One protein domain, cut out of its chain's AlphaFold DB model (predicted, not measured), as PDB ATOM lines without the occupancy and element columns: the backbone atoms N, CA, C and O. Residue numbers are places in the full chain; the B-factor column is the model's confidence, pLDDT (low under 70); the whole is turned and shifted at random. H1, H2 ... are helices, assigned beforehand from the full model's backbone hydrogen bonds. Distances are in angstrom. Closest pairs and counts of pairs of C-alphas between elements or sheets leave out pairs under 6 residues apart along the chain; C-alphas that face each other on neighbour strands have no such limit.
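AT A GLANCE: This is residues 5 to 97 of the 98 residues of an uncharacterized protein of Burkholderia multivorans CGD2 (UniProt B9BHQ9). Two long helices, H1 and H4, meet near their ends as a wide V, and the short helices H2 and H3 pack on H4. Residues 5 to 28 of H1 stick out as a free arm that makes much of the length. The printed part has 93 residues with four named helices, in the order H1, H2, H3, H4, and no named strand; the class is all helix. It is extended, with a radius of gyration of the C-alphas of 20.6 A and spans of 70 by 30 by 19 A.

HOW THE PARTS SIT: Start with H1, residues 5 to 37: its residues 32 to 37 alone touch the hub, H4, residues 70 to 96. Look there at the closest C-alphas, Ser 37 and Ala 89, 4.9 A apart; the two lines are about perpendicular at 70.3 degrees, only just beyond steep. Next comes H2, residues 42 to 51, which touches H4 about perpendicular at 80 degrees, closest at the C-alphas of Ala 48 and Ala 84, 5.0 A. Then H3, residues 54 to 65, forms a helical hairpin with H4, at a shallow tilt of 31 degrees, opposite ways; their closest C-alphas, Ala 63 and Phe 73, are 5.0 A apart. H1 and H3 are apart. In H1, H2, H3 and H4 every O i to N i+4 pair is within hydrogen-bond range.

IN THESE COORDINATES: Find C-alpha 5 at (310.747, 141.436, 362.233); from there H1 runs 47.7 A to C-alpha 37 at (273.244, 160.855, 384.477). H2 measures 14.7 A and H3 16.5 A from first to last C-alpha. H4 runs 39.1 A and ends at C-alpha 96, (278.244, 153.798, 393.187).

THE WHOLE: The C-alphas of Val 6 and Lys 67, 69.8 A apart, are the two farthest from each other. The printed part has no cut, and its three links are tight. Look for pLDDT under 70 at residues 5 to 12 and residue 14.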
ATOM      1  N   HIS A   5     312.150 141.693 362.576       58.78
ATOM      2  CA  HIS A   5     310.747 141.436 362.233       58.78
ATOM      3  C   HIS A   5     309.919 140.764 363.342       58.78
ATOM      4  O   HIS A   5     308.700 140.902 363.370       58.78
ATOM      5  N   VAL A   6     310.550 140.020 364.259       60.06
ATOM      6  CA  VAL A   6     309.839 139.385 365.387       60.06
ATOM      7  C   VAL A   6     309.592 140.407 366.497       60.06
ATOM      8  O   VAL A   6     308.550 140.376 367.145       60.06
ATOM      9  N   THR A   7     310.525 141.339 366.688       61.16
ATOM     10  CA  THR A   7     310.401 142.446 367.643       61.16
ATOM     11  C   THR A   7     309.419 143.526 367.186       61.16
ATOM     12  O   THR A   7     308.650 143.993 368.017       61.16
ATOM     13  N   GLU A   8     309.378 143.870 365.895       62.03
ATOM     14  CA  GLU A   8     308.397 144.820 365.330       62.03
ATOM     15  C   GLU A   8     306.963 144.307 365.511       62.03
ATOM     16  O   GLU A   8     306.121 144.987 366.089       62.03
ATOM     17  N   ARG A   9     306.715 143.042 365.154       63.81
ATOM     18  CA  ARG A   9     305.391 142.419 365.268       63.81
ATOM     19  C   ARG A   9     304.936 142.208 366.719       63.81
ATOM     20  O   ARG A   9     303.742 142.203 367.008       63.81
ATOM     21  N   ALA A  10     305.880 142.019 367.645       64.88
ATOM     22  CA  ALA A  10     305.581 141.986 369.074       64.88
ATOM     23  C   ALA A  10     305.226 143.384 369.601       64.88
ATOM     24  O   ALA A  10     304.269 143.510 370.357       64.88
ATOM     25  N   ALA A  11     305.952 144.430 369.191       65.00
ATOM     26  CA  ALA A  11     305.657 145.810 369.573       65.00
ATOM     27  C   ALA A  11     304.284 146.274 369.055       65.00
ATOM     28  O   ALA A  11     303.522 146.865 369.816       65.00
ATOM     29  N   GLU A  12     303.932 145.935 367.813       69.00
ATOM     30  CA  GLU A  12     302.597 146.173 367.243       69.00
ATOM     31  C   GLU A  12     301.501 145.465 368.053       69.00
ATOM     32  O   GLU A  12     300.533 146.095 368.457       69.00
ATOM     33  N   PHE A  13     301.693 144.189 368.408       72.50
ATOM     34  CA  PHE A  13     300.737 143.444 369.236       72.50
ATOM     35  C   PHE A  13     300.522 144.065 370.627       72.50
ATOM     36  O   PHE A  13     299.392 144.123 371.113       72.50
ATOM     37  N   TRP A  14     301.593 144.522 371.286       69.00
ATOM     38  CA  TRP A  14     301.483 145.199 372.582       69.00
ATOM     39  C   TRP A  14     300.816 146.571 372.458       69.00
ATOM     40  O   TRP A  14     300.038 146.934 373.336       69.00
ATOM     41  N   THR A  15     301.072 147.296 371.369       76.69
ATOM     42  CA  THR A  15     300.455 148.603 371.097       76.69
ATOM     43  C   THR A  15     298.960 148.453 370.824       76.69
ATOM     44  O   THR A  15     298.161 149.113 371.478       76.69
ATOM     45  N   ASP A  16     298.570 147.507 369.965       80.25
ATOM     46  CA  ASP A  16     297.166 147.178 369.687       80.25
ATOM     47  C   ASP A  16     296.414 146.757 370.952       80.25
ATOM     48  O   ASP A  16     295.242 147.080 371.128       80.25
ATOM     49  N   ARG A  17     297.074 146.008 371.843       75.38
ATOM     50  CA  ARG A  17     296.483 145.600 373.117       75.38
ATOM     51  C   ARG A  17     296.297 146.783 374.064       75.38
ATOM     52  O   ARG A  17     295.237 146.886 374.667       75.38
ATOM     53  N   GLN A  18     297.303 147.645 374.203       74.56
ATOM     54  CA  GLN A  18     297.195 148.851 375.030       74.56
ATOM     55  C   GLN A  18     296.113 149.794 374.505       74.56
ATOM     56  O   GLN A  18     295.378 150.372 375.295       74.56
ATOM     57  N   GLN A  19     295.982 149.904 373.185       82.12
ATOM     58  CA  GLN A  19     294.938 150.712 372.574       82.12
ATOM     59  C   GLN A  19     293.545 150.140 372.849       82.12
ATOM     60  O   GLN A  19     292.677 150.883 373.275       82.12
ATOM     61  N   ARG A  20     293.357 148.819 372.743       78.69
ATOM     62  CA  ARG A  20     292.090 148.182 373.144       78.69
ATOM     63  C   ARG A  20     291.778 148.359 374.625       78.69
ATOM     64  O   ARG A  20     290.652 148.673 374.958       78.69
ATOM     65  N   GLU A  21     292.762 148.184 375.507       79.94
ATOM     66  CA  GLU A  21     292.564 148.394 376.950       79.94
ATOM     67  C   GLU A  21     292.173 149.852 377.262       79.94
ATOM     68  O   GLU A  21     291.402 150.091 378.188       79.94
ATOM     69  N   TYR A  22     292.670 150.817 376.483       80.75
ATOM     70  CA  TYR A  22     292.272 152.222 376.580       80.75
ATOM     71  C   TYR A  22     290.858 152.465 376.043       80.75
ATOM     72  O   TYR A  22     290.058 153.106 376.720       80.75
ATOM     73  N   ASP A  23     290.542 151.939 374.858       85.44
ATOM     74  CA  ASP A  23     289.227 152.085 374.229       85.44
ATOM     75  C   ASP A  23     288.134 151.434 375.100       85.44
ATOM     76  O   ASP A  23     287.119 152.064 375.385       85.44
ATOM     77  N   ASP A  24     288.386 150.231 375.631       85.69
ATOM     78  CA  ASP A  24     287.486 149.523 376.552       85.69
ATOM     79  C   ASP A  24     287.264 150.322 377.854       85.69
ATOM     80  O   ASP A  24     286.156 150.357 378.393       85.69
ATOM     81  N   ALA A  25     288.312 150.967 378.381       81.88
ATOM     82  CA  ALA A  25     288.208 151.805 379.574       81.88
ATOM     83  C   ALA A  25     287.403 153.086 379.307       81.88
ATOM     84  O   ALA A  25     286.597 153.477 380.149       81.88
ATOM     85  N   ALA A  26     287.585 153.705 378.137       81.62
ATOM     86  CA  ALA A  26     286.835 154.886 377.728       81.62
ATOM     87  C   ALA A  26     285.345 154.570 377.513       81.62
ATOM     88  O   ALA A  26     284.487 155.309 377.993       81.62
ATOM     89  N   GLU A  27     285.023 153.443 376.869       87.81
ATOM     90  CA  GLU A  27     283.635 152.982 376.718       87.81
ATOM     91  C   GLU A  27     282.983 152.679 378.076       87.81
ATOM     92  O   GLU A  27     281.808 152.990 378.293       87.81
ATOM     93  N   ALA A  28     283.735 152.093 379.014       84.88
ATOM     94  CA  ALA A  28     283.248 151.843 380.366       84.88
ATOM     95  C   ALA A  28     282.974 153.149 381.132       84.88
ATOM     96  O   ALA A  28     281.929 153.262 381.773       84.88
ATOM     97  N   GLU A  29     283.869 154.137 381.032       83.88
ATOM     98  CA  GLU A  29     283.703 155.461 381.644       83.88
ATOM     99  C   GLU A  29     282.482 156.200 381.074       83.88
ATOM    100  O   GLU A  29     281.667 156.734 381.829       83.88
ATOM    101  N   GLU A  30     282.287 156.163 379.754       86.94
ATOM    102  CA  GLU A  30     281.115 156.757 379.106       86.94
ATOM    103  C   GLU A  30     279.816 156.068 379.556       86.94
ATOM    104  O   GLU A  30     278.843 156.730 379.930       86.94
ATOM    105  N   ALA A  31     279.798 154.733 379.605       87.06
ATOM    106  CA  ALA A  31     278.641 153.980 380.080       87.06
ATOM    107  C   ALA A  31     278.325 154.256 381.562       87.06
ATOM    108  O   ALA A  31     277.152 154.314 381.943       87.06
ATOM    109  N   ALA A  32     279.354 154.430 382.394       87.12
ATOM    110  CA  ALA A  32     279.220 154.797 383.800       87.12
ATOM    111  C   ALA A  32     278.604 156.191 383.962       87.12
ATOM    112  O   ALA A  32     277.655 156.361 384.733       87.12
ATOM    113  N   PHE A  33     279.091 157.163 383.189       90.00
ATOM    114  CA  PHE A  33     278.555 158.520 383.169       90.00
ATOM    115  C   PHE A  33     277.091 158.551 382.718       90.00
ATOM    116  O   PHE A  33     276.274 159.218 383.349       90.00
ATOM    117  N   LEU A  34     276.729 157.797 381.674       90.00
ATOM    118  CA  LEU A  34     275.347 157.719 381.188       90.00
ATOM    119  C   LEU A  34     274.400 157.151 382.253       90.00
ATOM    120  O   LEU A  34     273.363 157.753 382.525       90.00
ATOM    121  N   ARG A  35     274.775 156.048 382.914       88.38
ATOM    122  CA  ARG A  35     273.971 155.478 384.013       88.38
ATOM    123  C   ARG A  35     273.841 156.437 385.185       88.38
ATOM    124  O   ARG A  35     272.767 156.561 385.757       88.38
ATOM    125  N   ALA A  36     274.926 157.116 385.546       90.88
ATOM    126  CA  ALA A  36     274.888 158.095 386.619       90.88
ATOM    127  C   ALA A  36     274.027 159.313 386.259       90.88
ATOM    128  O   ALA A  36     273.299 159.807 387.112       90.88
ATOM    129  N   SER A  37     274.057 159.749 384.997       91.00
ATOM    130  CA  SER A  37     273.244 160.855 384.477       91.00
ATOM    131  C   SER A  37     271.743 160.573 384.573       91.00
ATOM    132  O   SER A  37     270.971 161.482 384.861       91.00
ATOM    133  N   GLU A  38     271.317 159.321 384.377       92.69
ATOM    134  CA  GLU A  38     269.912 158.911 384.549       92.69
ATOM    135  C   GLU A  38     269.425 159.011 386.005       92.69
ATOM    136  O   GLU A  38     268.220 159.064 386.251       92.69
ATOM    137  N   GLU A  39     270.350 159.037 386.965       92.25
ATOM    138  CA  GLU A  39     270.063 159.071 388.397       92.25
ATOM    139  C   GLU A  39     270.243 160.457 389.029       92.25
ATOM    140  O   GLU A  39     269.969 160.603 390.220       92.25
ATOM    141  N   VAL A  40     270.713 161.459 388.276       94.06
ATOM    142  CA  VAL A  40     270.914 162.820 388.794       94.06
ATOM    143  C   VAL A  40     269.571 163.433 389.182       94.06
ATOM    144  O   VAL A  40     268.688 163.611 388.339       94.06
ATOM    145  N   GLU A  41     269.435 163.824 390.448       94.69
ATOM    146  CA  GLU A  41     268.295 164.600 390.918       94.69
ATOM    147  C   GLU A  41     268.606 166.103 390.938       94.69
ATOM    148  O   GLU A  41     269.754 166.548 390.899       94.69
ATOM    149  N   PHE A  42     267.555 166.925 390.997       90.56
ATOM    150  CA  PHE A  42     267.707 168.382 391.016       90.56
ATOM    151  C   PHE A  42     268.544 168.867 392.208       90.56
ATOM    152  O   PHE A  42     269.344 169.788 392.053       90.56
ATOM    153  N   ASP A  43     268.392 168.236 393.372       94.62
ATOM    154  CA  ASP A  43     269.150 168.591 394.572       94.62
ATOM    155  C   ASP A  43     270.654 168.321 394.391       94.62
ATOM    156  O   ASP A  43     271.458 169.172 394.773       94.62
ATOM    157  N   ASP A  44     271.042 167.233 393.706       93.06
ATOM    158  CA  ASP A  44     272.449 166.964 393.370       93.06
ATOM    159  C   ASP A  44     273.037 168.081 392.493       93.06
ATOM    160  O   ASP A  44     274.174 168.510 392.694       93.06
ATOM    161  N   VAL A  45     272.258 168.592 391.531       92.75
ATOM    162  CA  VAL A  45     272.679 169.706 390.667       92.75
ATOM    163  C   VAL A  45     272.857 170.986 391.482       92.75
ATOM    164  O   VAL A  45     273.835 171.706 391.292       92.75
ATOM    165  N   ILE A  46     271.943 171.284 392.410       92.81
ATOM    166  CA  ILE A  46     272.066 172.460 393.282       92.81
ATOM    167  C   ILE A  46     273.310 172.359 394.163       92.81
ATOM    168  O   ILE A  46     274.048 173.342 394.271       92.81
ATOM    169  N   GLU A  47     273.568 171.197 394.762       93.12
ATOM    170  CA  GLU A  47     274.788 170.948 395.535       93.12
ATOM    171  C   GLU A  47     276.040 171.131 394.668       93.12
ATOM    172  O   GLU A  47     276.934 171.892 395.038       93.12
ATOM    173  N   ALA A  48     276.061 170.555 393.464       93.31
ATOM    174  CA  ALA A  48     277.175 170.699 392.533       93.31
ATOM    175  C   ALA A  48     277.428 172.164 392.132       93.31
ATOM    176  O   ALA A  48     278.581 172.589 392.053       93.31
ATOM    177  N   ILE A  49     276.381 172.985 391.961       92.50
ATOM    178  CA  ILE A  49     276.532 174.431 391.718       92.50
ATOM    179  C   ILE A  49     277.296 175.109 392.866       92.50
ATOM    180  O   ILE A  49     278.079 176.032 392.616       92.50
ATOM    181  N   TYR A  50     277.097 174.690 394.120       89.19
ATOM    182  CA  TYR A  50     277.827 175.268 395.254       89.19
ATOM    183  C   TYR A  50     279.321 174.949 395.236       89.19
ATOM    184  O   TYR A  50     280.110 175.781 395.704       89.19
ATOM    185  N   ASP A  51     279.696 173.813 394.659       90.19
ATOM    186  CA  ASP A  51     281.082 173.372 394.530       90.19
ATOM    187  C   ASP A  51     281.782 173.957 393.292       90.19
ATOM    188  O   ASP A  51     283.015 173.984 393.226       90.19
ATOM    189  N   LEU A  52     281.027 174.516 392.337       88.81
ATOM    190  CA  LEU A  52     281.602 175.194 391.175       88.81
ATOM    191  C   LEU A  52     282.447 176.423 391.570       88.81
ATOM    192  O   LEU A  52     282.148 177.118 392.556       88.81
ATOM    193  N   PRO A  53     283.471 176.778 390.762       90.75
ATOM    194  CA  PRO A  53     284.329 177.925 391.031       90.75
ATOM    195  C   PRO A  53     283.531 179.208 391.277       90.75
ATOM    196  O   PRO A  53     282.665 179.596 390.488       90.75
ATOM    197  N   GLU A  54     283.856 179.914 392.360       91.38
ATOM    198  CA  GLU A  54     283.182 181.163 392.734       91.38
ATOM    199  C   GLU A  54     283.230 182.203 391.600       91.38
ATOM    200  O   GLU A  54     282.251 182.895 391.326       91.38
ATOM    201  N   SER A  55     284.349 182.261 390.872       90.94
ATOM    202  CA  SER A  55     284.533 183.146 389.717       90.94
ATOM    203  C   SER A  55     283.493 182.920 388.615       90.94
ATOM    204  O   SER A  55     283.087 183.877 387.951       90.94
ATOM    205  N   PHE A  56     283.043 181.680 388.428       88.06
ATOM    206  CA  PHE A  56     282.050 181.332 387.423       88.06
ATOM    207  C   PHE A  56     280.638 181.710 387.881       88.06
ATOM    208  O   PHE A  56     279.933 182.418 387.160       88.06
ATOM    209  N   ARG A  57     280.276 181.392 389.131       90.12
ATOM    210  CA  ARG A  57     279.019 181.853 389.754       90.12
ATOM    211  C   ARG A  57     278.891 183.381 389.740       90.12
ATOM    212  O   ARG A  57     277.850 183.919 389.358       90.12
ATOM    213  N   ASN A  58     279.972 184.093 390.060       92.38
ATOM    214  CA  ASN A  58     280.023 185.558 390.031       92.38
ATOM    215  C   ASN A  58     279.855 186.125 388.615       92.38
ATOM    216  O   ASN A  58     279.259 187.192 388.447       92.38
ATOM    217  N   ARG A  59     280.334 185.420 387.583       90.25
ATOM    218  CA  ARG A  59     280.131 185.804 386.179       90.25
ATOM    219  C   ARG A  59     278.657 185.712 385.786       90.25
ATOM    220  O   ARG A  59     278.133 186.675 385.231       90.25
ATOM    221  N   VAL A  60     277.984 184.611 386.130       90.31
ATOM    222  CA  VAL A  60     276.535 184.437 385.908       90.31
ATOM    223  C   VAL A  60     275.750 185.542 386.623       90.31
ATOM    224  O   VAL A  60     274.893 186.192 386.022       90.31
ATOM    225  N   PHE A  61     276.082 185.811 387.890       90.31
ATOM    226  CA  PHE A  61     275.415 186.850 388.675       90.31
ATOM    227  C   PHE A  61     275.643 188.257 388.105       90.31
ATOM    228  O   PHE A  61     274.714 189.056 388.017       90.31
ATOM    229  N   THR A  62     276.858 188.556 387.646       92.75
ATOM    230  CA  THR A  62     277.177 189.841 387.006       92.75
ATOM    231  C   THR A  62     276.395 190.022 385.705       92.75
ATOM    232  O   THR A  62     275.820 191.086 385.485       92.75
ATOM    233  N   ALA A  63     276.298 188.978 384.877       91.00
ATOM    234  CA  ALA A  63     275.507 189.006 383.648       91.00
ATOM    235  C   ALA A  63     274.003 189.191 383.916       91.00
ATOM    236  O   ALA A  63     273.314 189.830 383.131       91.00
ATOM    237  N   TYR A  64     273.484 188.685 385.039       90.38
ATOM    238  CA  TYR A  64     272.107 188.962 385.457       90.38
ATOM    239  C   TYR A  64     271.875 190.449 385.769       90.38
ATOM    240  O   TYR A  64     270.819 190.999 385.441       90.38
ATOM    241  N   LEU A  65     272.847 191.097 386.418       92.12
ATOM    242  CA  LEU A  65     272.770 192.520 386.755       92.12
ATOM    243  C   LEU A  65     272.904 193.414 385.517       92.12
ATOM    244  O   LEU A  65     272.311 194.498 385.483       92.12
ATOM    245  N   ASP A  66     273.636 192.962 384.498       89.62
ATOM    246  CA  ASP A  66     273.716 193.638 383.209       89.62
ATOM    247  C   ASP A  66     272.422 193.450 382.397       89.62
ATOM    248  O   ASP A  66     272.221 192.497 381.646       89.62
ATOM    249  N   LYS A  67     271.514 194.419 382.531       80.44
ATOM    250  CA  LYS A  67     270.214 194.418 381.842       80.44
ATOM    251  C   LYS A  67     270.315 194.625 380.328       80.44
ATOM    252  O   LYS A  67     269.288 194.541 379.655       80.44
ATOM    253  N   SER A  68     271.500 194.939 379.802       88.12
ATOM    254  CA  SER A  68     271.690 195.195 378.376       88.12
ATOM    255  C   SER A  68     271.810 193.911 377.550       88.12
ATOM    256  O   SER A  68     271.411 193.917 376.384       88.12
ATOM    257  N   ASP A  69     272.252 192.800 378.153       89.25
ATOM    258  CA  ASP A  69     272.489 191.538 377.445       89.25
ATOM    259  C   ASP A  69     271.858 190.325 378.146       89.25
ATOM    260  O   ASP A  69     272.503 189.446 378.726       89.25
ATOM    261  N   ARG A  70     270.529 190.239 378.031       91.00
ATOM    262  CA  ARG A  70     269.764 189.101 378.553       91.00
ATOM    263  C   ARG A  70     270.157 187.772 377.899       91.00
ATOM    264  O   ARG A  70     270.010 186.733 378.539       91.00
ATOM    265  N   LYS A  71     270.612 187.785 376.642       92.25
ATOM    266  CA  LYS A  71     270.983 186.559 375.921       92.25
ATOM    267  C   LYS A  71     272.257 185.966 376.501       92.25
ATOM    268  O   LYS A  71     272.298 184.764 376.739       92.25
ATOM    269  N   HIS A  72     273.247 186.807 376.785       90.62
ATOM    270  CA  HIS A  72     274.477 186.366 377.424       90.62
ATOM    271  C   HIS A  72     274.227 185.778 378.817       90.62
ATOM    272  O   HIS A  72     274.785 184.733 379.140       90.62
ATOM    273  N   PHE A  73     273.327 186.377 379.607       92.19
ATOM    274  CA  PHE A  73     272.910 185.788 380.883       92.19
ATOM    275  C   PHE A  73     272.309 184.383 380.722       92.19
ATOM    276  O   PHE A  73     272.701 183.480 381.453       92.19
ATOM    277  N   VAL A  74     271.372 184.189 379.783       93.44
ATOM    278  CA  VAL A  74     270.741 182.872 379.562       93.44
ATOM    279  C   VAL A  74     271.780 181.834 379.145       93.44
ATOM    280  O   VAL A  74     271.810 180.758 379.726       93.44
ATOM    281  N   TYR A  75     272.680 182.192 378.231       93.44
ATOM    282  CA  TYR A  75     273.778 181.321 377.813       93.44
ATOM    283  C   TYR A  75     274.674 180.892 378.987       93.44
ATOM    284  O   TYR A  75     275.000 179.719 379.134       93.44
ATOM    285  N   LEU A  76     275.057 181.834 379.856       93.38
ATOM    286  CA  LEU A  76     275.860 181.518 381.040       93.38
ATOM    287  C   LEU A  76     275.101 180.656 382.055       93.38
ATOM    288  O   LEU A  76     275.724 179.872 382.764       93.38
ATOM    289  N   LEU A  77     273.778 180.813 382.143       92.56
ATOM    290  CA  LEU A  77     272.941 179.999 383.015       92.56
ATOM    291  C   LEU A  77     272.842 178.557 382.503       92.56
ATOM    292  O   LEU A  77     272.973 177.644 383.305       92.56
ATOM    293  N   GLU A  78     272.659 178.352 381.198       94.25
ATOM    294  CA  GLU A  78     272.676 177.015 380.581       94.25
ATOM    295  C   GLU A  78     274.009 176.308 380.854       94.25
ATOM    296  O   GLU A  78     274.016 175.211 381.403       94.25
ATOM    297  N   LEU A  79     275.133 176.997 380.619       94.19
ATOM    298  CA  LEU A  79     276.467 176.444 380.872       94.19
ATOM    299  C   LEU A  79     276.684 176.066 382.350       94.19
ATOM    300  O   LEU A  79     277.276 175.035 382.643       94.19
ATOM    301  N   LEU A  80     276.185 176.882 383.288       93.62
ATOM    302  CA  LEU A  80     276.245 176.575 384.722       93.62
ATOM    303  C   LEU A  80     275.510 175.278 385.069       93.62
ATOM    304  O   LEU A  80     276.004 174.499 385.883       93.62
ATOM    305  N   PHE A  81     274.328 175.072 384.489       93.44
ATOM    306  CA  PHE A  81     273.531 173.875 384.734       93.44
ATOM    307  C   PHE A  81     274.163 172.631 384.107       93.44
ATOM    308  O   PHE A  81     274.197 171.602 384.774       93.44
ATOM    309  N   ASP A  82     274.701 172.731 382.891       94.50
ATOM    310  CA  ASP A  82     275.385 171.615 382.228       94.50
ATOM    311  C   ASP A  82     276.619 171.161 383.028       94.50
ATOM    312  O   ASP A  82     276.770 169.972 383.318       94.50
ATOM    313  N   ASP A  83     277.455 172.111 383.467       93.75
ATOM    314  CA  ASP A  83     278.646 171.819 384.273       93.75
ATOM    315  C   ASP A  83     278.274 171.183 385.624       93.75
ATOM    316  O   ASP A  83     278.902 170.218 386.068       93.75
ATOM    317  N   ALA A  84     277.239 171.705 386.287       93.31
ATOM    318  CA  ALA A  84     276.773 171.166 387.559       93.31
ATOM    319  C   ALA A  84     276.151 169.771 387.413       93.31
ATOM    320  O   ALA A  84     276.393 168.902 388.247       93.31
ATOM    321  N   PHE A  85     275.384 169.537 386.347       94.56
ATOM    322  CA  PHE A  85     274.815 168.228 386.044       94.56
ATOM    323  C   PHE A  85     275.912 167.188 385.799       94.56
ATOM    324  O   PHE A  85     275.871 166.105 386.381       94.56
ATOM    325  N   ALA A  86     276.927 167.528 385.000       93.88
ATOM    326  CA  ALA A  86     278.059 166.641 384.754       93.88
ATOM    327  C   ALA A  86     278.826 166.325 386.050       93.88
ATOM    328  O   ALA A  86     279.112 165.161 386.331       93.88
ATOM    329  N   ALA A  87     279.090 167.337 386.884       94.25
ATOM    330  CA  ALA A  87     279.741 167.142 388.178       94.25
ATOM    331  C   ALA A  87     278.917 166.248 389.126       94.25
ATOM    332  O   ALA A  87     279.479 165.392 389.817       94.25
ATOM    333  N   ALA A  88     277.590 166.402 389.136       94.62
ATOM    334  CA  ALA A  88     276.680 165.548 389.896       94.62
ATOM    335  C   ALA A  88     276.715 164.093 389.400       94.62
ATOM    336  O   ALA A  88     276.904 163.175 390.205       94.62
ATOM    337  N   ALA A  89     276.613 163.880 388.084       93.69
ATOM    338  CA  ALA A  89     276.694 162.559 387.463       93.69
ATOM    339  C   ALA A  89     278.037 161.874 387.770       93.69
ATOM    340  O   ALA A  89     278.067 160.735 388.232       93.69
ATOM    341  N   GLU A  90     279.160 162.579 387.627       92.38
ATOM    342  CA  GLU A  90     280.469 162.053 388.025       92.38
ATOM    343  C   GLU A  90     280.524 161.678 389.511       92.38
ATOM    344  O   GLU A  90     281.111 160.659 389.889       92.38
ATOM    345  N   GLY A  91     279.930 162.505 390.374       91.19
ATOM    346  CA  GLY A  91     279.831 162.241 391.804       91.19
ATOM    347  C   GLY A  91     279.065 160.951 392.098       91.19
ATOM    348  O   GLY A  91     279.519 160.136 392.905       91.19
ATOM    349  N   ILE A  92     277.937 160.731 391.420       90.69
ATOM    350  CA  ILE A  92     277.137 159.505 391.530       90.69
ATOM    351  C   ILE A  92     277.927 158.293 391.026       90.69
ATOM    352  O   ILE A  92     278.010 157.297 391.751       90.69
ATOM    353  N   ALA A  93     278.564 158.388 389.853       91.44
ATOM    354  CA  ALA A  93     279.385 157.316 389.289       91.44
ATOM    355  C   ALA A  93     280.486 156.875 390.265       91.44
ATOM    356  O   ALA A  93     280.582 155.696 390.613       91.44
ATOM    357  N   LYS A  94     281.231 157.840 390.824       89.56
ATOM    358  CA  LYS A  94     282.287 157.592 391.821       89.56
ATOM    359  C   LYS A  94     281.747 156.951 393.106       89.56
ATOM    360  O   LYS A  94     282.393 156.065 393.660       89.56
ATOM    361  N   ARG A  95     280.576 157.380 393.598       90.06
ATOM    362  CA  ARG A  95     279.962 156.834 394.828       90.06
ATOM    363  C   ARG A  95     279.426 155.414 394.646       90.06
ATOM    364  O   ARG A  95     279.501 154.624 395.587       90.06
ATOM    365  N   LYS A  96     278.861 155.103 393.479       88.06
ATOM    366  CA  LYS A  96     278.244 153.798 393.187       88.06
ATOM    367  C   LYS A  96     279.205 152.786 392.564       88.06
ATOM    368  O   LYS A  96     278.871 151.604 392.524       88.06
ATOM    369  N   GLY A  97     280.400 153.223 392.165       82.38
ATOM    370  CA  GLY A  97     281.416 152.360 391.564       82.38
ATOM    371  C   GLY A  97     281.031 151.912 390.158       82.38
ATOM    372  O   GLY A  97     281.238 150.745 389.825       82.38
TER     373      GLY A  97